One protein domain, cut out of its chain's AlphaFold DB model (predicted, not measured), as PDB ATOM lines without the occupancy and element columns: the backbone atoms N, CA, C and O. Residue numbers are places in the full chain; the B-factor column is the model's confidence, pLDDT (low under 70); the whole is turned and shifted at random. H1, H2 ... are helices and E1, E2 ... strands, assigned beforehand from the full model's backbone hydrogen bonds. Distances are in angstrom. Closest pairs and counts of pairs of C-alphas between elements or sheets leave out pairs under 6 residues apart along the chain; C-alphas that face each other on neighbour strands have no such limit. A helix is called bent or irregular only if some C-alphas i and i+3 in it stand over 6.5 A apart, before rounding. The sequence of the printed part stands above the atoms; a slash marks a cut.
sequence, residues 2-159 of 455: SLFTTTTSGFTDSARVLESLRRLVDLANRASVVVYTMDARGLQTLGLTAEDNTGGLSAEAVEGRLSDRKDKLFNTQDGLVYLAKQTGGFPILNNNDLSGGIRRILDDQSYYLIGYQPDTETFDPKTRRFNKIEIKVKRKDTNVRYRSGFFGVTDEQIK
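Overview. This is residues 2 to 159 of the 455 residues of the protein "VWA domain-containing protein" of Acidobacteria bacterium (UniProt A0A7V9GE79). With little regular structure, this is a loose model whose bent helix H2 runs inward from free residues 55 to 61, and its arm H2b meets H1. H1 packs on the small antiparallel hairpin E1 E2, whose loop residues 137 to 143 stick out. The 158 printed residues, 63 in named elements, mostly helix, run H1 H2 H3 H4 E1 E2; radius of gyration of the C-alphas 20.2 A, spans 65 by 43 by 33 A.

Arrangement. H1, residues 15 to 30, only just touches H2b, residues 79 to 86, with residues 21 to 25 alone: 3 pairs of C-alphas within 8 A, the closest Val 25 and Gln 86, 6.4 A. By its hydrogen bonds H2, residues 59 to 86, was assigned as one helix, but it is bent: C-alphas 76 and 79 are 6.8 A apart, and H2a, residues 59 to 76, and H2b stand at a steep tilt of 51 degrees. H3, residues 98 to 106, and H4, residues 120 to 123, touch no helix. In the hairpin of E1, residues 130 to 132, and E2, residues 149 to 151, N 131 and O 150 are within hydrogen-bond range, 2.8 A. The closest C-alphas of H1 and E2, Asp 26 and Phe 150, are 5.3 A apart. Every O i to N i+4 pair is within range in H1, H2a, H2b and H3; H4 is too short.

Along the chain. H1 begins at C-alpha 15 (178.243, 163.168, 151.681) and measures 22.1 A; H2a measures 26.0 A. E2 ends at C-alpha 151 (183.227, 155.705, 164.597).

Size, cuts and confidence. The printed part has no cut; H4 to E1 is a short link, the others long. Residues 2 to 17, 125, 128 and 152 to 159 have pLDDT under 70.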
ATOM      1  N   SER A   2     176.916 175.878 153.393       53.09
ATOM      2  CA  SER A   2     175.763 174.996 153.636       53.09
ATOM      3  C   SER A   2     176.217 173.574 153.960       53.09
ATOM      4  O   SER A   2     177.083 173.043 153.266       53.09
ATOM      5  N   LEU A   3     175.639 172.954 154.992       55.81
ATOM      6  CA  LEU A   3     175.860 171.530 155.279       55.81
ATOM      7  C   LEU A   3     175.142 170.618 154.285       55.81
ATOM      8  O   LEU A   3     175.565 169.477 154.099       55.81
ATOM      9  N   PHE A   4     174.087 171.138 153.654       55.50
ATOM     10  CA  PHE A   4     173.263 170.418 152.700       55.50
ATOM     11  C   PHE A   4     173.040 171.266 151.446       55.50
ATOM     12  O   PHE A   4     172.646 172.428 151.536       55.50
ATOM     13  N   THR A   5     173.304 170.716 150.265       53.69
ATOM     14  CA  THR A   5     172.984 171.373 148.990       53.69
ATOM     15  C   THR A   5     172.051 170.492 148.182       53.69
ATOM     16  O   THR A   5     172.390 169.348 147.877       53.69
ATOM     17  N   THR A   6     170.886 171.030 147.829       49.00
ATOM     18  CA  THR A   6     169.945 170.394 146.905       49.00
ATOM     19  C   THR A   6     170.373 170.739 145.484       49.00
ATOM     20  O   THR A   6     170.428 171.910 145.113       49.00
ATOM     21  N   THR A   7     170.726 169.731 144.691       48.34
ATOM     22  CA  THR A   7     170.979 169.912 143.254       48.34
ATOM     23  C   THR A   7     169.682 170.262 142.522       48.34
ATOM     24  O   THR A   7     168.590 169.965 143.006       48.34
ATOM     25  N   THR A   8     169.780 170.836 141.320       47.12
ATOM     26  CA  THR A   8     168.628 171.166 140.454       47.12
ATOM     27  C   THR A   8     167.745 169.947 140.129       47.12
ATOM     28  O   THR A   8     166.592 170.100 139.750       47.12
ATOM     29  N   SER A   9     168.276 168.735 140.315       47.72
ATOM     30  CA  SER A   9     167.603 167.438 140.176       47.72
ATOM     31  C   SER A   9     166.979 166.888 141.471       47.72
ATOM     32  O   SER A   9     166.521 165.750 141.481       47.72
ATOM     33  N   GLY A  10     166.990 167.639 142.580       38.69
ATOM     34  CA  GLY A  10     166.411 167.212 143.864       38.69
ATOM     35  C   GLY A  10     167.280 166.255 144.692       38.69
ATOM     36  O   GLY A  10     166.849 165.807 145.752       38.69
ATOM     37  N   PHE A  11     168.508 165.954 144.255       40.00
ATOM     38  CA  PHE A  11     169.450 165.124 145.010       40.00
ATOM     39  C   PHE A  11     170.270 165.976 145.984       40.00
ATOM     40  O   PHE A  11     170.906 166.954 145.581       40.00
ATOM     41  N   THR A  12     170.268 165.588 147.257       49.00
ATOM     42  CA  THR A  12     171.028 166.228 148.337       49.00
ATOM     43  C   THR A  12     172.474 165.721 148.325       49.00
ATOM     44  O   THR A  12     172.776 164.673 148.896       49.00
ATOM     45  N   ASP A  13     173.387 166.433 147.661       47.50
ATOM     46  CA  ASP A  13     174.794 166.020 147.547       47.50
ATOM     47  C   ASP A  13     175.606 166.595 148.717       47.50
ATOM     48  O   ASP A  13     176.081 167.726 148.696       47.50
ATOM     49  N   SER A  14     175.625 165.869 149.838       53.78
ATOM     50  CA  SER A  14     176.173 166.342 151.130       53.78
ATOM     51  C   SER A  14     177.168 165.372 151.768       53.78
ATOM     52  O   SER A  14     177.654 165.611 152.875       53.78
ATOM     53  N   ALA A  15     177.496 164.272 151.086       56.66
ATOM     54  CA  ALA A  15     178.243 163.168 151.681       56.66
ATOM     55  C   ALA A  15     179.659 163.582 152.116       56.66
ATOM     56  O   ALA A  15     180.035 163.353 153.263       56.66
ATOM     57  N   ARG A  16     180.418 164.278 151.258       60.62
ATOM     58  CA  ARG A  16     181.848 164.541 151.515       60.62
ATOM     59  C   ARG A  16     182.096 165.500 152.681       60.62
ATOM     60  O   ARG A  16     183.019 165.294 153.472       60.62
ATOM     61  N   VAL A  17     181.303 166.566 152.796       68.94
ATOM     62  CA  VAL A  17     181.518 167.582 153.838       68.94
ATOM     63  C   VAL A  17     180.990 167.098 155.179       68.94
ATOM     64  O   VAL A  17     181.680 167.226 156.188       68.94
ATOM     65  N   LEU A  18     179.811 166.477 155.192       72.44
ATOM     66  CA  LEU A  18     179.257 165.901 156.408       72.44
ATOM     67  C   LEU A  18     180.138 164.763 156.938       72.44
ATOM     68  O   LEU A  18     180.346 164.675 158.144       72.44
ATOM     69  N   GLU A  19     180.705 163.927 156.067       71.81
ATOM     70  CA  GLU A  19     181.688 162.913 156.458       71.81
ATOM     71  C   GLU A  19     182.960 163.543 157.042       71.81
ATOM     72  O   GLU A  19     183.429 163.115 158.097       71.81
ATOM     73  N   SER A  20     183.476 164.610 156.423       74.69
ATOM     74  CA  SER A  20     184.632 165.349 156.949       74.69
ATOM     75  C   SER A  20     184.344 165.956 158.327       74.69
ATOM     76  O   SER A  20     185.178 165.865 159.227       74.69
ATOM     77  N   LEU A  21     183.150 166.522 158.526       80.38
ATOM     78  CA  LEU A  21     182.725 167.072 159.812       80.38
ATOM     79  C   LEU A  21     182.503 165.979 160.855       80.38
ATOM     80  O   LEU A  21     182.928 166.146 161.990       80.38
ATOM     81  N   ARG A  22     181.902 164.842 160.489       81.75
ATOM     82  CA  ARG A  22     181.772 163.677 161.380       81.75
ATOM     83  C   ARG A  22     183.137 163.148 161.799       81.75
ATOM     84  O   ARG A  22     183.320 162.823 162.964       81.75
ATOM     85  N   ARG A  23     184.103 163.097 160.877       79.81
ATOM     86  CA  ARG A  23     185.487 162.718 161.183       79.81
ATOM     87  C   ARG A  23     186.155 163.726 162.118       79.81
ATOM     88  O   ARG A  23     186.837 163.316 163.047       79.81
ATOM     89  N   LEU A  24     185.955 165.026 161.901       84.19
ATOM     90  CA  LEU A  24     186.456 166.067 162.803       84.19
ATOM     91  C   LEU A  24     185.843 165.941 164.205       84.19
ATOM     92  O   LEU A  24     186.569 166.003 165.189       84.19
ATOM     93  N   VAL A  25     184.528 165.723 164.289       86.06
ATOM     94  CA  VAL A  25     183.800 165.482 165.543       86.06
ATOM     95  C   VAL A  25     184.339 164.250 166.261       86.06
ATOM     96  O   VAL A  25     184.597 164.317 167.455       86.06
ATOM     97  N   ASP A  26     184.539 163.141 165.550       82.06
ATOM     98  CA  ASP A  26     185.088 161.903 166.110       82.06
ATOM     99  C   ASP A  26     186.496 162.117 166.688       82.06
ATOM    100  O   ASP A  26     186.760 161.762 167.836       82.06
ATOM    101  N   LEU A  27     187.375 162.792 165.939       81.44
ATOM    102  CA  LEU A  27     188.714 163.151 166.410       81.44
ATOM    103  C   LEU A  27     188.668 164.075 167.633       81.44
ATOM    104  O   LEU A  27     189.376 163.824 168.604       81.44
ATOM    105  N   ALA A  28     187.825 165.110 167.611       85.25
ATOM    106  CA  ALA A  28     187.649 166.018 168.741       85.25
ATOM    107  C   ALA A  28     187.133 165.274 169.983       85.25
ATOM    108  O   ALA A  28     187.679 165.438 171.072       85.25
ATOM    109  N   ASN A  29     186.142 164.396 169.817       82.12
ATOM    110  CA  ASN A  29     185.548 163.618 170.902       82.12
ATOM    111  C   ASN A  29     186.545 162.636 171.529       82.12
ATOM    112  O   ASN A  29     186.586 162.541 172.758       82.12
ATOM    113  N   ARG A  30     187.361 161.945 170.716       76.50
ATOM    114  CA  ARG A  30     188.452 161.066 171.191       76.50
ATOM    115  C   ARG A  30     189.517 161.852 171.945       76.50
ATOM    116  O   ARG A  30     190.016 161.406 172.971       76.50
ATOM    117  N   ALA A  31     189.798 163.059 171.479       75.12
ATOM    118  CA  ALA A  31     190.769 163.949 172.085       75.12
ATOM    119  C   ALA A  31     190.205 164.784 173.253       75.12
ATOM    120  O   ALA A  31     190.867 165.677 173.767       75.12
ATOM    121  N   SER A  32     188.966 164.522 173.683       77.19
ATOM    122  CA  SER A  32     188.275 165.284 174.730       77.19
ATOM    123  C   SER A  32     188.209 166.800 174.497       77.19
ATOM    124  O   SER A  32     188.154 167.580 175.444       77.19
ATOM    125  N   VAL A  33     188.143 167.215 173.233       85.38
ATOM    126  CA  VAL A  33     187.974 168.613 172.829       85.38
ATOM    127  C   VAL A  33     186.497 168.936 172.682       85.38
ATOM    128  O   VAL A  33     185.785 168.307 171.900       85.38
ATOM    129  N   VAL A  34     186.062 169.979 173.385       88.38
ATOM    130  CA  VAL A  34     184.754 170.607 173.191       88.38
ATOM    131  C   VAL A  34     184.936 171.833 172.305       88.38
ATOM    132  O   VAL A  34     185.770 172.691 172.589       88.38
ATOM    133  N   VAL A  35     184.165 171.925 171.223       92.56
ATOM    134  CA  VAL A  35     184.206 173.075 170.315       92.56
ATOM    135  C   VAL A  35     183.044 174.004 170.644       92.56
ATOM    136  O   VAL A  35     181.884 173.610 170.589       92.56
ATOM    137  N   TYR A  36     183.349 175.264 170.937       94.56
ATOM    138  CA  TYR A  36     182.362 176.343 170.975       94.56
ATOM    139  C   TYR A  36     182.478 177.145 169.688       94.56
ATOM    140  O   TYR A  36     183.578 177.362 169.179       94.56
ATOM    141  N   THR A  37     181.349 177.577 169.142       95.06
ATOM    142  CA  THR A  37     181.322 178.323 167.882       95.06
ATOM    143  C   THR A  37     180.657 179.674 168.078       95.06
ATOM    144  O   THR A  37     179.775 179.829 168.919       95.06
ATOM    145  N   MET A  38     181.094 180.669 167.311       94.62
ATOM    146  CA  MET A  38     180.580 182.032 167.391       94.62
ATOM    147  C   MET A  38     180.423 182.607 165.988       94.62
ATOM    148  O   MET A  38     181.356 182.565 165.187       94.62
ATOM    149  N   ASP A  39     179.244 183.151 165.701       93.94
ATOM    150  CA  ASP A  39     178.985 183.903 164.478       93.94
ATOM    151  C   ASP A  39     179.295 185.386 164.705       93.94
ATOM    152  O   ASP A  39     178.507 186.124 165.298       93.94
ATOM    153  N   ALA A  40     180.461 185.824 164.228       91.00
ATOM    154  CA  ALA A  40     180.945 187.192 164.411       91.00
ATOM    155  C   ALA A  40     180.113 188.255 163.669       91.00
ATOM    156  O   ALA A  40     180.316 189.444 163.897       91.00
ATOM    157  N   ARG A  41     179.168 187.855 162.802       91.94
ATOM    158  CA  ARG A  41     178.238 188.788 162.142       91.94
ATOM    159  C   ARG A  41     177.254 189.437 163.122       91.94
ATOM    160  O   ARG A  41     176.615 190.421 162.766       91.94
ATOM    161  N   GLY A  42     177.114 188.892 164.331       88.75
ATOM    162  CA  GLY A  42     176.189 189.399 165.337       88.75
ATOM    163  C   GLY A  42     174.726 189.106 165.004       88.75
ATOM    164  O   GLY A  42     174.412 188.132 164.317       88.75
ATOM    165  N   LEU A  43     173.813 189.933 165.515       90.62
ATOM    166  CA  LEU A  43     172.383 189.846 165.222       90.62
ATOM    167  C   LEU A  43     172.119 190.241 163.764       90.62
ATOM    168  O   LEU A  43     172.379 191.371 163.361       90.62
ATOM    169  N   GLN A  44     171.581 189.308 162.980       89.25
ATOM    170  CA  GLN A  44     171.231 189.539 161.580       89.25
ATOM    171  C   GLN A  44     169.754 189.911 161.450       89.25
ATOM    172  O   GLN A  44     168.881 189.210 161.962       89.25
ATOM    173  N   THR A  45     169.477 191.004 160.739       84.88
ATOM    174  CA  THR A  45     168.118 191.352 160.315       84.88
ATOM    175  C   THR A  45     167.782 190.609 159.027       84.88
ATOM    176  O   THR A  45     168.559 190.605 158.074       84.88
ATOM    177  N   LEU A  46     166.629 189.946 159.017       87.50
ATOM    178  CA  LEU A  46     166.142 189.168 157.875       87.50
ATOM    179  C   LEU A  46     165.004 189.867 157.125       87.50
ATOM    180  O   LEU A  46     164.521 189.325 156.140       87.50
ATOM    181  N   GLY A  47     164.577 191.045 157.590       87.00
ATOM    182  CA  GLY A  47     163.548 191.853 156.937       87.00
ATOM    183  C   GLY A  47     164.089 192.633 155.740       87.00
ATOM    184  O   GLY A  47     165.282 192.571 155.443       87.00
ATOM    185  N   LEU A  48     163.206 193.382 155.075       86.38
ATOM    186  CA  LEU A  48     163.599 194.306 154.012       86.38
ATOM    187  C   LEU A  48     164.510 195.412 154.555       86.38
ATOM    188  O   LEU A  48     164.276 195.961 155.635       86.38
ATOM    189  N   THR A  49     165.530 195.751 153.782       87.31
ATOM    190  CA  THR A  49     166.486 196.823 154.063       87.31
ATOM    191  C   THR A  49     166.424 197.876 152.956       87.31
ATOM    192  O   THR A  49     165.833 197.664 151.902       87.31
ATOM    193  N   ALA A  50     167.029 199.046 153.170       82.94
ATOM    194  CA  ALA A  50     167.017 200.123 152.170       82.94
ATOM    195  C   ALA A  50     167.781 199.781 150.869       82.94
ATOM    196  O   ALA A  50     167.627 200.471 149.866       82.94
ATOM    197  N   GLU A  51     168.602 198.728 150.879       85.00
ATOM    198  CA  GLU A  51     169.280 198.170 149.698       85.00
ATOM    199  C   GLU A  51     168.357 197.278 148.844       85.00
ATOM    200  O   GLU A  51     168.689 196.971 147.698       85.00
ATOM    201  N   ASP A  52     167.196 196.868 149.368       87.62
ATOM    202  CA  ASP A  52     166.263 196.002 148.657       87.62
ATOM    203  C   ASP A  52     165.418 196.799 147.654       87.62
ATOM    204  O   ASP A  52     164.546 197.584 148.024       87.62
ATOM    205  N   ASN A  53     165.610 196.541 146.357       86.62
ATOM    206  CA  ASN A  53     164.700 197.041 145.330       86.62
ATOM    207  C   ASN A  53     163.479 196.115 145.207       86.62
ATOM    208  O   ASN A  53     163.575 195.004 144.667       86.62
ATOM    209  N   THR A  54     162.339 196.591 145.708       86.00
ATOM    210  CA  THR A  54     161.033 195.919 145.638       86.00
ATOM    211  C   THR A  54     160.127 196.459 144.526       86.00
ATOM    212  O   THR A  54     159.007 195.978 144.359       86.00
ATOM    213  N   GLY A  55     160.600 197.430 143.734       86.50
ATOM    214  CA  GLY A  55     159.836 198.020 142.638       86.50
ATOM    215  C   GLY A  55     159.450 196.981 141.585       86.50
ATOM    216  O   GLY A  55     160.309 196.297 141.032       86.50
ATOM    217  N   GLY A  56     158.150 196.867 141.305       86.31
ATOM    218  CA  GLY A  56     157.612 195.952 140.291       86.31
ATOM    219  C   GLY A  56     157.535 194.477 140.706       86.31
ATOM    220  O   GLY A  56     157.228 193.640 139.860       86.31
ATOM    221  N   LEU A  57     157.797 194.137 141.973       90.00
ATOM    222  CA  LEU A  57     157.645 192.773 142.489       90.00
ATOM    223  C   LEU A  57     156.250 192.544 143.077       90.00
ATOM    224  O   LEU A  57     155.675 193.441 143.693       90.00
ATOM    225  N   SER A  58     155.729 191.323 142.932       93.06
ATOM    226  CA  SER A  58     154.538 190.888 143.669       93.06
ATOM    227  C   SER A  58     154.871 190.607 145.140       93.06
ATOM    228  O   SER A  58     156.040 190.435 145.503       93.06
ATOM    229  N   ALA A  59     153.848 190.526 145.994       89.25
ATOM    230  CA  ALA A  59     154.021 190.197 147.410       89.25
ATOM    231  C   ALA A  59     154.680 188.818 147.602       89.25
ATOM    232  O   ALA A  59     155.555 188.660 148.449       89.25
ATOM    233  N   GLU A  60     154.331 187.845 146.759       91.88
ATOM    234  CA  GLU A  60     154.900 186.495 146.766       91.88
ATOM    235  C   GLU A  60     156.391 186.509 146.409       91.88
ATOM    236  O   GLU A  60     157.183 185.793 147.016       91.88
ATOM    237  N   ALA A  61     156.797 187.349 145.452       87.56
ATOM    238  CA  ALA A  61     158.202 187.492 145.077       87.56
ATOM    239  C   ALA A  61     159.032 188.160 146.186       87.56
ATOM    240  O   ALA A  61     160.201 187.818 146.381       87.56
ATOM    241  N   VAL A  62     158.437 189.098 146.928       89.38
ATOM    242  CA  VAL A  62     159.065 189.713 148.106       89.38
ATOM    243  C   VAL A  62     159.217 188.690 149.233       89.38
ATOM    244  O   VAL A  62     160.312 188.559 149.778       89.38
ATOM    245  N   GLU A  63     158.172 187.918 149.531       89.81
ATOM    246  CA  GLU A  63     158.221 186.857 150.546       89.81
ATOM    247  C   GLU A  63     159.256 185.781 150.188       89.81
ATOM    248  O   GLU A  63     160.054 185.382 151.036       89.81
ATOM    249  N   GLY A  64     159.330 185.381 148.914       89.38
ATOM    250  CA  GLY A  64     160.350 184.454 148.420       89.38
ATOM    251  C   GLY A  64     161.773 184.942 148.701       89.38
ATOM    252  O   GLY A  64     162.589 184.191 149.227       89.38
ATOM    253  N   ARG A  65     162.063 186.232 148.466       87.75
ATOM    254  CA  ARG A  65     163.382 186.815 148.781       87.75
ATOM    255  C   ARG A  65     163.697 186.812 150.276       87.75
ATOM    256  O   ARG A  65     164.846 186.580 150.658       87.75
ATOM    257  N   LEU A  66     162.707 187.090 151.123       89.62
ATOM    258  CA  LEU A  66     162.880 187.049 152.577       89.62
ATOM    259  C   LEU A  66     163.128 185.613 153.059       89.62
ATOM    260  O   LEU A  66     164.012 185.391 153.893       89.62
ATOM    261  N   SER A  67     162.423 184.636 152.481       89.19
ATOM    262  CA  SER A  67     162.664 183.212 152.726       89.19
ATOM    263  C   SER A  67     164.073 182.800 152.299       89.19
ATOM    264  O   SER A  67     164.809 182.241 153.108       89.19
ATOM    265  N   ASP A  68     164.514 183.169 151.095       87.88
ATOM    266  CA  ASP A  68     165.865 182.863 150.605       87.88
ATOM    267  C   ASP A  68     166.955 183.461 151.510       87.88
ATOM    268  O   ASP A  68     167.975 182.827 151.800       87.88
ATOM    269  N   ARG A  69     166.747 184.693 151.993       89.19
ATOM    270  CA  ARG A  69     167.654 185.364 152.938       89.19
ATOM    271  C   ARG A  69     167.731 184.605 154.261       89.19
ATOM    272  O   ARG A  69     168.831 184.392 154.781       89.19
ATOM    273  N   LYS A  70     166.582 184.180 154.788       88.69
ATOM    274  CA  LYS A  70     166.472 183.367 156.001       88.69
ATOM    275  C   LYS A  70     167.187 182.024 155.834       88.69
ATOM    276  O   LYS A  70     168.030 181.684 156.665       88.69
ATOM    277  N   ASP A  71     166.935 181.315 154.740       87.12
ATOM    278  CA  ASP A  71     167.554 180.021 154.448       87.12
ATOM    279  C   ASP A  71     169.068 180.152 154.278       87.12
ATOM    280  O   ASP A  71     169.840 179.360 154.823       87.12
ATOM    281  N   LYS A  72     169.537 181.207 153.605       86.81
ATOM    282  CA  LYS A  72     170.969 181.506 153.490       86.81
ATOM    283  C   LYS A  72     171.612 181.742 154.856       86.81
ATOM    284  O   LYS A  72     172.719 181.245 155.090       86.81
ATOM    285  N   LEU A  73     170.950 182.469 155.762       89.25
ATOM    286  CA  LEU A  73     171.465 182.667 157.116       89.25
ATOM    287  C   LEU A  73     171.573 181.329 157.858       89.25
ATOM    288  O   LEU A  73     172.671 181.004 158.319       89.25
ATOM    289  N   PHE A  74     170.499 180.536 157.906       87.69
ATOM    290  CA  PHE A  74     170.509 179.224 158.563       87.69
ATOM    291  C   PHE A  74     171.594 178.313 158.000       87.69
ATOM    292  O   PHE A  74     172.462 177.867 158.748       87.69
ATOM    293  N   ASN A  75     171.664 178.181 156.676       84.44
ATOM    294  CA  ASN A  75     172.683 177.380 156.008       84.44
ATOM    295  C   ASN A  75     174.101 177.802 156.411       84.44
ATOM    296  O   ASN A  75     174.976 176.961 156.581       84.44
ATOM    297  N   THR A  76     174.366 179.102 156.583       86.75
ATOM    298  CA  THR A  76     175.691 179.569 157.027       86.75
ATOM    299  C   THR A  76     175.993 179.298 158.498       86.75
ATOM    300  O   THR A  76     177.170 179.173 158.836       86.75
ATOM    301  N   GLN A  77     174.972 179.200 159.349       92.25
ATOM    302  CA  GLN A  77     175.106 178.941 160.783       92.25
ATOM    303  C   GLN A  77     175.106 177.443 161.112       92.25
ATOM    304  O   GLN A  77     175.704 177.039 162.108       92.25
ATOM    305  N   ASP A  78     174.519 176.605 160.262       88.81
ATOM    306  CA  ASP A  78     174.343 175.172 160.505       88.81
ATOM    307  C   ASP A  78     175.648 174.432 160.802       88.81
ATOM    308  O   ASP A  78     175.699 173.617 161.721       88.81
ATOM    309  N   GLY A  79     176.735 174.750 160.094       86.38
ATOM    310  CA  GLY A  79     178.052 174.170 160.380       86.38
ATOM    311  C   GLY A  79     178.556 174.496 161.789       86.38
ATOM    312  O   GLY A  79     179.089 173.621 162.477       86.38
ATOM    313  N   LEU A  80     178.331 175.734 162.243       91.69
ATOM    314  CA  LEU A  80     178.688 176.186 163.589       91.69
ATOM    315  C   LEU A  80     177.853 175.455 164.643       91.69
ATOM    316  O   LEU A  80     178.397 174.989 165.648       91.69
ATOM    317  N   VAL A  81     176.546 175.328 164.399       92.88
ATOM    318  CA  VAL A  81     175.614 174.606 165.276       92.88
ATOM    319  C   VAL A  81     175.994 173.136 165.370       92.88
ATOM    320  O   VAL A  81     176.046 172.590 166.473       92.88
ATOM    321  N   TYR A  82     176.261 172.503 164.229       90.50
ATOM    322  CA  TYR A  82     176.610 171.094 164.148       90.50
ATOM    323  C   TYR A  82     177.876 170.811 164.953       90.50
ATOM    324  O   TYR A  82     177.818 170.048 165.913       90.50
ATOM    325  N   LEU A  83     178.994 171.473 164.643       90.94
ATOM    326  CA  LEU A  83     180.266 171.228 165.330       90.94
ATOM    327  C   LEU A  83     180.171 171.424 166.843       90.94
ATOM    328  O   LEU A  83     180.632 170.566 167.600       90.94
ATOM    329  N   ALA A  84     179.526 172.509 167.277       93.44
ATOM    330  CA  ALA A  84     179.377 172.777 168.696       93.44
ATOM    331  C   ALA A  84     178.541 171.699 169.388       93.44
ATOM    332  O   ALA A  84     178.999 171.068 170.337       93.44
ATOM    333  N   LYS A  85     177.343 171.403 168.871       91.38
ATOM    334  CA  LYS A  85     176.459 170.409 169.494       91.38
ATOM    335  C   LYS A  85     177.052 169.003 169.480       91.38
ATOM    336  O   LYS A  85     176.854 168.260 170.433       91.38
ATOM    337  N   GLN A  86     177.755 168.621 168.415       90.12
ATOM    338  CA  GLN A  86     178.305 167.271 168.283       90.12
ATOM    339  C   GLN A  86     179.498 167.000 169.219       90.12
ATOM    340  O   GLN A  86     179.750 165.846 169.565       90.12
ATOM    341  N   THR A  87     180.194 168.050 169.660       90.62
ATOM    342  CA  THR A  87     181.326 167.960 170.602       90.62
ATOM    343  C   THR A  87     180.934 168.279 172.051       90.62
ATOM    344  O   THR A  87     181.778 168.254 172.941       90.62
ATOM    345  N   GLY A  88     179.647 168.547 172.317       89.12
ATOM    346  CA  GLY A  88     179.127 168.899 173.645       89.12
ATOM    347  C   GLY A  88     179.184 170.395 173.989       89.12
ATOM    348  O   GLY A  88     178.806 170.784 175.093       89.12
ATOM    349  N   GLY A  89     179.613 171.248 173.061       92.25
ATOM    350  CA  GLY A  89     179.602 172.702 173.202       92.25
ATOM    351  C   GLY A  89     178.250 173.325 172.846       92.25
ATOM    352  O   GLY A  89     177.230 172.648 172.683       92.25
ATOM    353  N   PHE A  90     178.237 174.649 172.702       93.88
ATOM    354  CA  PHE A  90     177.082 175.400 172.208       93.88
ATOM    355  C   PHE A  90     177.512 176.508 171.235       93.88
ATOM    356  O   PHE A  90     178.610 177.054 171.371       93.88
ATOM    357  N   PRO A  91     176.665 176.840 170.247       95.19
ATOM    358  CA  PRO A  91     176.916 177.947 169.339       95.19
ATOM    359  C   PRO A  91     176.420 179.274 169.936       95.19
ATOM    360  O   PRO A  91     175.386 179.326 170.605       95.19
ATOM    361  N   ILE A  92     177.133 180.359 169.649       95.50
ATOM    362  CA  ILE A  92     176.727 181.739 169.925       95.50
ATOM    363  C   ILE A  92     176.352 182.364 168.586       95.50
ATOM    364  O   ILE A  92     177.216 182.652 167.759       95.50
ATOM    365  N   LEU A  93     175.051 182.526 168.361       94.44
ATOM    366  CA  LEU A  93     174.484 183.020 167.110       94.44
ATOM    367  C   LEU A  93     173.614 184.237 167.385       94.44
ATOM    368  O   LEU A  93     173.028 184.337 168.462       94.44
ATOM    369  N   ASN A  94     173.487 185.110 166.385       91.69
ATOM    370  CA  ASN A  94     172.535 186.220 166.391       91.69
ATOM    371  C   ASN A  94     172.638 187.105 167.652       91.69
ATOM    372  O   ASN A  94     171.627 187.541 168.194       91.69
ATOM    373  N   ASN A  95     173.861 187.343 168.143       90.19
ATOM    374  CA  ASN A  95     174.122 188.090 169.374       90.19
ATOM    375  C   ASN A  95     175.220 189.138 169.153       90.19
ATOM    376  O   ASN A  95     176.295 188.805 168.664       90.19
ATOM    377  N   ASN A  96     174.961 190.385 169.553       92.56
ATOM    378  CA  ASN A  96     175.930 191.481 169.472       92.56
ATOM    379  C   ASN A  96     176.847 191.573 170.707       92.56
ATOM    380  O   ASN A  96     177.873 192.244 170.650       92.56
ATOM    381  N   ASP A  97     176.527 190.882 171.807       93.25
ATOM    382  CA  ASP A  97     177.404 190.768 172.978       93.25
ATOM    383  C   ASP A  97     178.362 189.573 172.838       93.25
ATOM    384  O   ASP A  97     178.203 188.517 173.463       93.25
ATOM    385  N   LEU A  98     179.375 189.735 171.982       90.38
ATOM    386  CA  LEU A  98     180.407 188.714 171.773       90.38
ATOM    387  C   LEU A  98     181.211 188.459 173.057       90.38
ATOM    388  O   LEU A  98     181.536 187.314 173.370       90.38
ATOM    389  N   SER A  99     181.491 189.508 173.840       92.12
ATOM    390  CA  SER A  99     182.218 189.396 175.109       92.12
ATOM    391  C   SER A  99     181.446 188.585 176.151       92.12
ATOM    392  O   SER A  99     182.045 187.762 176.842       92.12
ATOM    393  N   GLY A 100     180.130 188.777 176.259       92.69
ATOM    394  CA  GLY A 100     179.257 187.937 177.081       92.69
ATOM    395  C   GLY A 100     179.218 186.493 176.589       92.69
ATOM    396  O   GLY A 100     179.251 185.564 177.395       92.69
ATOM    397  N   GLY A 101     179.257 186.292 175.271       91.75
ATOM    398  CA  GLY A 101     179.434 184.978 174.660       91.75
ATOM    399  C   GLY A 101     180.716 184.265 175.110       91.75
ATOM    400  O   GLY A 101     180.659 183.114 175.535       91.75
ATOM    401  N   ILE A 102     181.859 184.960 175.077       91.00
ATOM    402  CA  ILE A 102     183.147 184.426 175.556       91.00
ATOM    403  C   ILE A 102     183.087 184.125 177.055       91.00
ATOM    404  O   ILE A 102     183.511 183.050 177.466       91.00
ATOM    405  N   ARG A 103     182.525 185.028 177.870       91.81
ATOM    406  CA  ARG A 103     182.346 184.791 179.313       91.81
ATOM    407  C   ARG A 103     181.555 183.512 179.579       91.81
ATOM    408  O   ARG A 103     182.028 182.661 180.314       91.81
ATOM    409  N   ARG A 104     180.437 183.303 178.878       91.25
ATOM    410  CA  ARG A 104     179.643 182.070 178.994       91.25
ATOM    411  C   ARG A 104     180.435 180.806 178.634       91.25
ATOM    412  O   ARG A 104     180.191 179.763 179.226       91.25
ATOM    413  N   ILE A 105     181.343 180.877 177.656       90.69
ATOM    414  CA  ILE A 105     182.250 179.762 177.326       90.69
ATOM    415  C   ILE A 105     183.239 179.524 178.474       90.69
ATOM    416  O   ILE A 105     183.473 178.383 178.856       90.69
ATOM    417  N   LEU A 106     183.810 180.594 179.030       86.75
ATOM    418  CA  LEU A 106     184.753 180.508 180.145       86.75
ATOM    419  C   LEU A 106     184.098 180.020 181.439       86.75
ATOM    420  O   LEU A 106     184.780 179.369 182.213       86.75
ATOM    421  N   ASP A 107     182.807 180.268 181.654       86.25
ATOM    422  CA  ASP A 107     182.067 179.774 182.823       86.25
ATOM    423  C   ASP A 107     181.725 178.272 182.721       86.25
ATOM    424  O   ASP A 107     181.397 177.627 183.719       86.25
ATOM    425  N   ASP A 108     181.827 177.682 181.525       84.44
ATOM    426  CA  ASP A 108     181.502 176.280 181.247       84.44
ATOM    427  C   ASP A 108     182.646 175.318 181.628       84.44
ATOM    428  O   ASP A 108     183.186 174.592 180.794       84.44
ATOM    429  N   GLN A 109     183.057 175.349 182.901       72.56
ATOM    430  CA  GLN A 109     184.230 174.611 183.410       72.56
ATOM    431  C   GLN A 109     183.886 173.292 184.113       72.56
ATOM    432  O   GLN A 109     184.764 172.465 184.345       72.56
ATOM    433  N   SER A 110     182.625 173.087 184.499       73.25
ATOM    434  CA  SER A 110     182.204 171.919 185.284       73.25
ATOM    435  C   SER A 110     181.478 170.899 184.414       73.25
ATOM    436  O   SER A 110     180.473 171.217 183.782       73.25
ATOM    437  N   TYR A 111     181.947 169.652 184.419       77.88
ATOM    438  CA  TYR A 111     181.341 168.558 183.661       77.88
ATOM    439  C   TYR A 111     181.351 167.247 184.452       77.88
ATOM    440  O   TYR A 111     182.146 167.052 185.368       77.88
ATOM    441  N   TYR A 112     180.466 166.328 184.067       78.06
ATOM    442  CA  TYR A 112     180.495 164.941 184.527       78.06
ATOM    443  C   TYR A 112     181.200 164.078 183.481       78.06
ATOM    444  O   TYR A 112     180.896 164.180 182.291       78.06
ATOM    445  N   LEU A 113     182.115 163.210 183.918       79.38
ATOM    446  CA  LEU A 113     182.736 162.202 183.062       79.38
ATOM    447  C   LEU A 113     182.034 160.859 183.265       79.38
ATOM    448  O   LEU A 113     181.998 160.334 184.374       79.38
ATOM    449  N   ILE A 114     181.480 160.307 182.187       76.31
ATOM    450  CA  ILE A 114     180.807 159.006 182.186       76.31
ATOM    451  C   ILE A 114     181.529 158.117 181.177       76.31
ATOM    452  O   ILE A 114     181.647 158.479 180.006       76.31
ATOM    453  N   GLY A 115     182.014 156.965 181.636       79.06
ATOM    454  CA  GLY A 115     182.605 155.946 180.775       79.06
ATOM    455  C   GLY A 115     181.526 155.065 180.147       79.06
ATOM    456  O   GLY A 115     180.651 154.563 180.848       79.06
ATOM    457  N   TYR A 116     181.604 154.864 178.835       80.38
ATOM    458  CA  TYR A 116     180.817 153.875 178.103       80.38
ATOM    459  C   TYR A 116     181.779 153.021 177.280       80.38
ATOM    460  O   TYR A 116     182.533 153.559 176.473       80.38
ATOM    461  N   GLN A 117     181.756 151.709 177.508       81.62
ATOM    462  CA  GLN A 117     182.543 150.732 176.764       81.62
ATOM    463  C   GLN A 117     181.618 150.069 175.729       81.62
ATOM    464  O   GLN A 117     180.708 149.345 176.135       81.62
ATOM    465  N   PRO A 118     181.797 150.316 174.420       81.94
ATOM    466  CA  PRO A 118     181.034 149.623 173.386       81.94
ATOM    467  C   PRO A 118     181.452 148.153 173.270       81.94
ATOM    468  O   PRO A 118     182.601 147.808 173.556       81.94
ATOM    469  N   ASP A 119     180.550 147.306 172.775       83.81
ATOM    470  CA  ASP A 119     180.856 145.901 172.486       83.81
ATOM    471  C   ASP A 119     181.901 145.778 171.369       83.81
ATOM    472  O   ASP A 119     181.983 146.631 170.478       83.81
ATOM    473  N   THR A 120     182.682 144.695 171.376       77.69
ATOM    474  CA  THR A 120     183.787 144.454 170.427       77.69
ATOM    475  C   THR A 120     183.348 144.490 168.961       77.69
ATOM    476  O   THR A 120     184.071 145.023 168.120       77.69
ATOM    477  N   GLU A 121     182.142 144.010 168.653       80.69
ATOM    478  CA  GLU A 121     181.543 144.031 167.307       80.69
ATOM    479  C   GLU A 121     181.360 145.450 166.749       80.69
ATOM    480  O   GLU A 121     181.347 145.655 165.535       80.69
ATOM    481  N   THR A 122     181.274 146.455 167.628       79.06
ATOM    482  CA  THR A 122     181.163 147.869 167.245       79.06
ATOM    483  C   THR A 122     182.374 148.338 166.437       79.06
ATOM    484  O   THR A 122     182.249 149.291 165.670       79.06
ATOM    485  N   PHE A 123     183.524 147.673 166.592       73.56
ATOM    486  CA  PHE A 123     184.801 148.020 165.967       73.56
ATOM    487  C   PHE A 123     185.148 147.159 164.740       73.56
ATOM    488  O   PHE A 123     186.294 147.185 164.287       73.56
ATOM    489  N   ASP A 124     184.193 146.395 164.189       73.44
ATOM    490  CA  ASP A 124     184.412 145.626 162.957       73.44
ATOM    491  C   ASP A 124     184.622 146.572 161.752       73.44
ATOM    492  O   ASP A 124     183.692 147.290 161.352       73.44
ATOM    493  N   PRO A 125     185.804 146.549 161.099       67.81
ATOM    494  CA  PRO A 125     186.089 147.378 159.931       67.81
ATOM    495  C   PRO A 125     185.102 147.180 158.772       67.81
ATOM    496  O   PRO A 125     184.918 148.098 157.970       67.81
ATOM    497  N   LYS A 126     184.461 146.006 158.671       71.62
ATOM    498  CA  LYS A 126     183.486 145.680 157.618       71.62
ATOM    499  C   LYS A 126     182.131 146.352 157.824       71.62
ATOM    500  O   LYS A 126     181.415 146.564 156.850       71.62
ATOM    501  N   THR A 127     181.779 146.710 159.061       71.06
ATOM    502  CA  THR A 127     180.487 147.333 159.406       71.06
ATOM    503  C   THR A 127     180.637 148.780 159.885       71.06
ATOM    504  O   THR A 127     179.757 149.319 160.568       71.06
ATOM    505  N   ARG A 128     181.748 149.428 159.492       69.19
ATOM    506  CA  ARG A 128     182.122 150.789 159.888       69.19
ATOM    507  C   ARG A 128     180.965 151.766 159.689       69.19
ATOM    508  O   ARG A 128     180.609 152.133 158.572       69.19
ATOM    509  N   ARG A 129     180.438 152.258 160.806       77.62
ATOM    510  CA  ARG A 129     179.379 153.268 160.855       77.62
ATOM    511  C   ARG A 129     179.624 154.245 161.996       77.62
ATOM    512  O   ARG A 129     180.423 153.984 162.894       77.62
ATOM    513  N   PHE A 130     178.939 155.380 161.941       76.88
ATOM    514  CA  PHE A 130     178.906 156.319 163.055       76.88
ATOM    515  C   PHE A 130     177.931 155.799 164.119       76.88
ATOM    516  O   PHE A 130     176.738 155.657 163.850       76.88
ATOM    517  N   ASN A 131     178.438 155.515 165.316       82.12
ATOM    518  CA  ASN A 131     177.661 155.067 166.464       82.12
ATOM    519  C   ASN A 131     177.214 156.288 167.263       82.12
ATOM    520  O   ASN A 131     178.025 156.951 167.911       82.12
ATOM    521  N   LYS A 132     175.921 156.609 167.182       84.81
ATOM    522  CA  LYS A 132     175.333 157.750 167.886       84.81
ATOM    523  C   LYS A 132     175.153 157.421 169.368       84.81
ATOM    524  O   LYS A 132     174.613 156.373 169.705       84.81
ATOM    525  N   ILE A 133     175.538 158.355 170.230       86.69
ATOM    526  CA  ILE A 133     175.276 158.302 171.670       86.69
ATOM    527  C   ILE A 133     174.043 159.160 171.973       86.69
ATOM    528  O   ILE A 133     173.865 160.243 171.409       86.69
ATOM    529  N   GLU A 134     173.181 158.682 172.867       88.44
ATOM    530  CA  GLU A 134     172.048 159.436 173.397       88.44
ATOM    531  C   GLU A 134     172.055 159.349 174.925       88.44
ATOM    532  O   GLU A 134     172.070 158.256 175.487       88.44
ATOM    533  N   ILE A 135     172.045 160.503 175.597       88.00
ATOM    534  CA  ILE A 135     172.008 160.581 177.059       88.00
ATOM    535  C   ILE A 135     170.653 161.132 177.489       88.00
ATOM    536  O   ILE A 135     170.261 162.228 177.088       88.00
ATOM    537  N   LYS A 136     169.953 160.381 178.342       90.19
ATOM    538  CA  LYS A 136     168.672 160.774 178.939       90.19
ATOM    539  C   LYS A 136     168.843 160.962 180.438       90.19
ATOM    540  O   LYS A 136     169.402 160.102 181.115       90.19
ATOM    541  N   VAL A 137     168.334 162.073 180.965       90.12
ATOM    542  CA  VAL A 137     168.348 162.375 182.403       90.12
ATOM    543  C   VAL A 137     166.939 162.317 182.978       90.12
ATOM    544  O   VAL A 137     165.969 162.660 182.310       90.12
ATOM    545  N   LYS A 138     166.824 161.885 184.238       92.75
ATOM    546  CA  LYS A 138     165.532 161.794 184.944       92.75
ATOM    547  C   LYS A 138     165.021 163.150 185.443       92.75
ATOM    548  O   LYS A 138     163.842 163.282 185.758       92.75
ATOM    549  N   ARG A 139     165.908 164.144 185.561       91.31
ATOM    550  CA  ARG A 139     165.565 165.481 186.054       91.31
ATOM    551  C   ARG A 139     164.755 166.226 184.993       91.31
ATOM    552  O   ARG A 139     165.220 166.384 183.866       91.31
ATOM    553  N   LYS A 140     163.560 166.686 185.370       91.94
ATOM    554  CA  LYS A 140     162.714 167.531 184.516       91.94
ATOM    555  C   LYS A 140     163.402 168.880 184.252       91.94
ATOM    556  O   LYS A 140     164.240 169.311 185.045       91.94
ATOM    557  N   ASP A 141     163.091 169.491 183.113       88.62
ATOM    558  CA  ASP A 141     163.555 170.830 182.702       88.62
ATOM    559  C   ASP A 141     165.083 171.015 182.658       88.62
ATOM    560  O   ASP A 141     165.610 172.104 182.870       88.62
ATOM    561  N   THR A 142     165.824 169.937 182.381       88.44
ATOM    562  CA  THR A 142     167.289 169.967 182.270       88.44
ATOM    563  C   THR A 142     167.732 169.735 180.833       88.44
ATOM    564  O   THR A 142     167.347 168.749 180.208       88.44
ATOM    565  N   ASN A 143     168.605 170.610 180.332       85.56
ATOM    566  CA  ASN A 143     169.277 170.424 179.050       85.56
ATOM    567  C   ASN A 143     170.639 169.769 179.270       85.56
ATOM    568  O   ASN A 143     171.473 170.295 180.007       85.56
ATOM    569  N   VAL A 144     170.876 168.642 178.605       88.44
ATOM    570  CA  VAL A 144     172.154 167.927 178.664       88.44
ATOM    571  C   VAL A 144     172.900 168.161 177.363       88.44
ATOM    572  O   VAL A 144     172.333 168.023 176.279       88.44
ATOM    573  N   ARG A 145     174.183 168.496 177.474       89.19
ATOM    574  CA  ARG A 145     175.106 168.519 176.342       89.19
ATOM    575  C   ARG A 145     176.082 167.370 176.489       89.19
ATOM    576  O   ARG A 145     176.573 167.108 177.583       89.19
ATOM    577  N   TYR A 146     176.320 166.675 175.391       87.94
ATOM    578  CA  TYR A 146     177.146 165.483 175.368       87.94
ATOM    579  C   TYR A 146     177.730 165.269 173.975       87.94
ATOM    580  O   TYR A 146     177.272 165.848 172.990       87.94
ATOM    581  N   ARG A 147     178.757 164.427 173.914       86.88
ATOM    582  CA  ARG A 147     179.435 164.046 172.676       86.88
ATOM    583  C   ARG A 147     178.524 163.125 171.871       86.88
ATOM    584  O   ARG A 147     177.995 162.153 172.403       86.88
ATOM    585  N   SER A 148     178.307 163.444 170.601       81.44
ATOM    586  CA  SER A 148     177.220 162.848 169.817       81.44
ATOM    587  C   SER A 148     177.447 161.410 169.353       81.44
ATOM    588  O   SER A 148     176.492 160.768 168.912       81.44
ATOM    589  N   GLY A 149     178.677 160.901 169.419       80.62
ATOM    590  CA  GLY A 149     179.012 159.566 168.945       80.62
ATOM    591  C   GLY A 149     180.470 159.405 168.534       80.62
ATOM    592  O   GLY A 149     181.281 160.319 168.708       80.62
ATOM    593  N   PHE A 150     180.772 158.234 167.983       78.75
ATOM    594  CA  PHE A 150     182.108 157.815 167.559       78.75
ATOM    595  C   PHE A 150     182.019 156.891 166.340       78.75
ATOM    596  O   PHE A 150     181.004 156.225 166.124       78.75
ATOM    597  N   PHE A 151     183.078 156.813 165.538       75.38
ATOM    598  CA  PHE A 151     183.227 155.705 164.597       75.38
ATOM    599  C   PHE A 151     183.828 154.497 165.312       75.38
ATOM    600  O   PHE A 151     184.723 154.644 166.136       75.38
ATOM    601  N   GLY A 152     183.363 153.297 164.969       63.78
ATOM    602  CA  GLY A 152     183.937 152.034 165.438       63.78
ATOM    603  C   GLY A 152     185.323 151.755 164.861       63.78
ATOM    604  O   GLY A 152     185.489 150.827 164.080       63.78
ATOM    605  N   VAL A 153     186.301 152.603 165.165       64.62
ATOM    606  CA  VAL A 153     187.686 152.477 164.716       64.62
ATOM    607  C   VAL A 153     188.561 152.556 165.953       64.62
ATOM    608  O   VAL A 153     188.409 153.476 166.756       64.62
ATOM    609  N   THR A 154     189.455 151.589 166.131       61.44
ATOM    610  CA  THR A 154     190.384 151.621 167.266       61.44
ATOM    611  C   THR A 154     191.441 152.708 167.068       61.44
ATOM    612  O   THR A 154     191.753 153.105 165.938       61.44
ATOM    613  N   ASP A 155     192.039 153.168 168.166       58.78
ATOM    614  CA  ASP A 155     193.146 154.127 168.135       58.78
ATOM    615  C   ASP A 155     194.323 153.633 167.273       58.78
ATOM    616  O   ASP A 155     194.992 154.430 166.619       58.78
ATOM    617  N   GLU A 156     194.509 152.313 167.202       54.38
ATOM    618  CA  GLU A 156     195.503 151.629 166.369       54.38
ATOM    619  C   GLU A 156     195.150 151.651 164.868       54.38
ATOM    620  O   GLU A 156     196.033 151.754 164.015       54.38
ATOM    621  N   GLN A 157     193.858 151.577 164.525       52.28
ATOM    622  CA  GLN A 157     193.356 151.554 163.145       52.28
ATOM    623  C   GLN A 157     193.289 152.946 162.500       52.28
ATOM    624  O   GLN A 157     193.360 153.060 161.270       52.28
ATOM    625  N   ILE A 158     193.201 154.020 163.296       56.72
ATOM    626  CA  ILE A 158     193.458 155.392 162.833       56.72
ATOM    627  C   ILE A 158     194.972 155.525 162.705       56.72
ATOM    628  O   ILE A 158     195.634 156.139 163.534       56.72
ATOM    629  N   LYS A 159     195.511 154.862 161.674       47.78
ATOM    630  CA  LYS A 159     196.934 154.751 161.362       47.78
ATOM    631  C   LYS A 159     197.683 156.024 161.776       47.78
ATOM    632  O   LYS A 159     197.583 157.042 161.084       47.78
TER     633      LYS A 159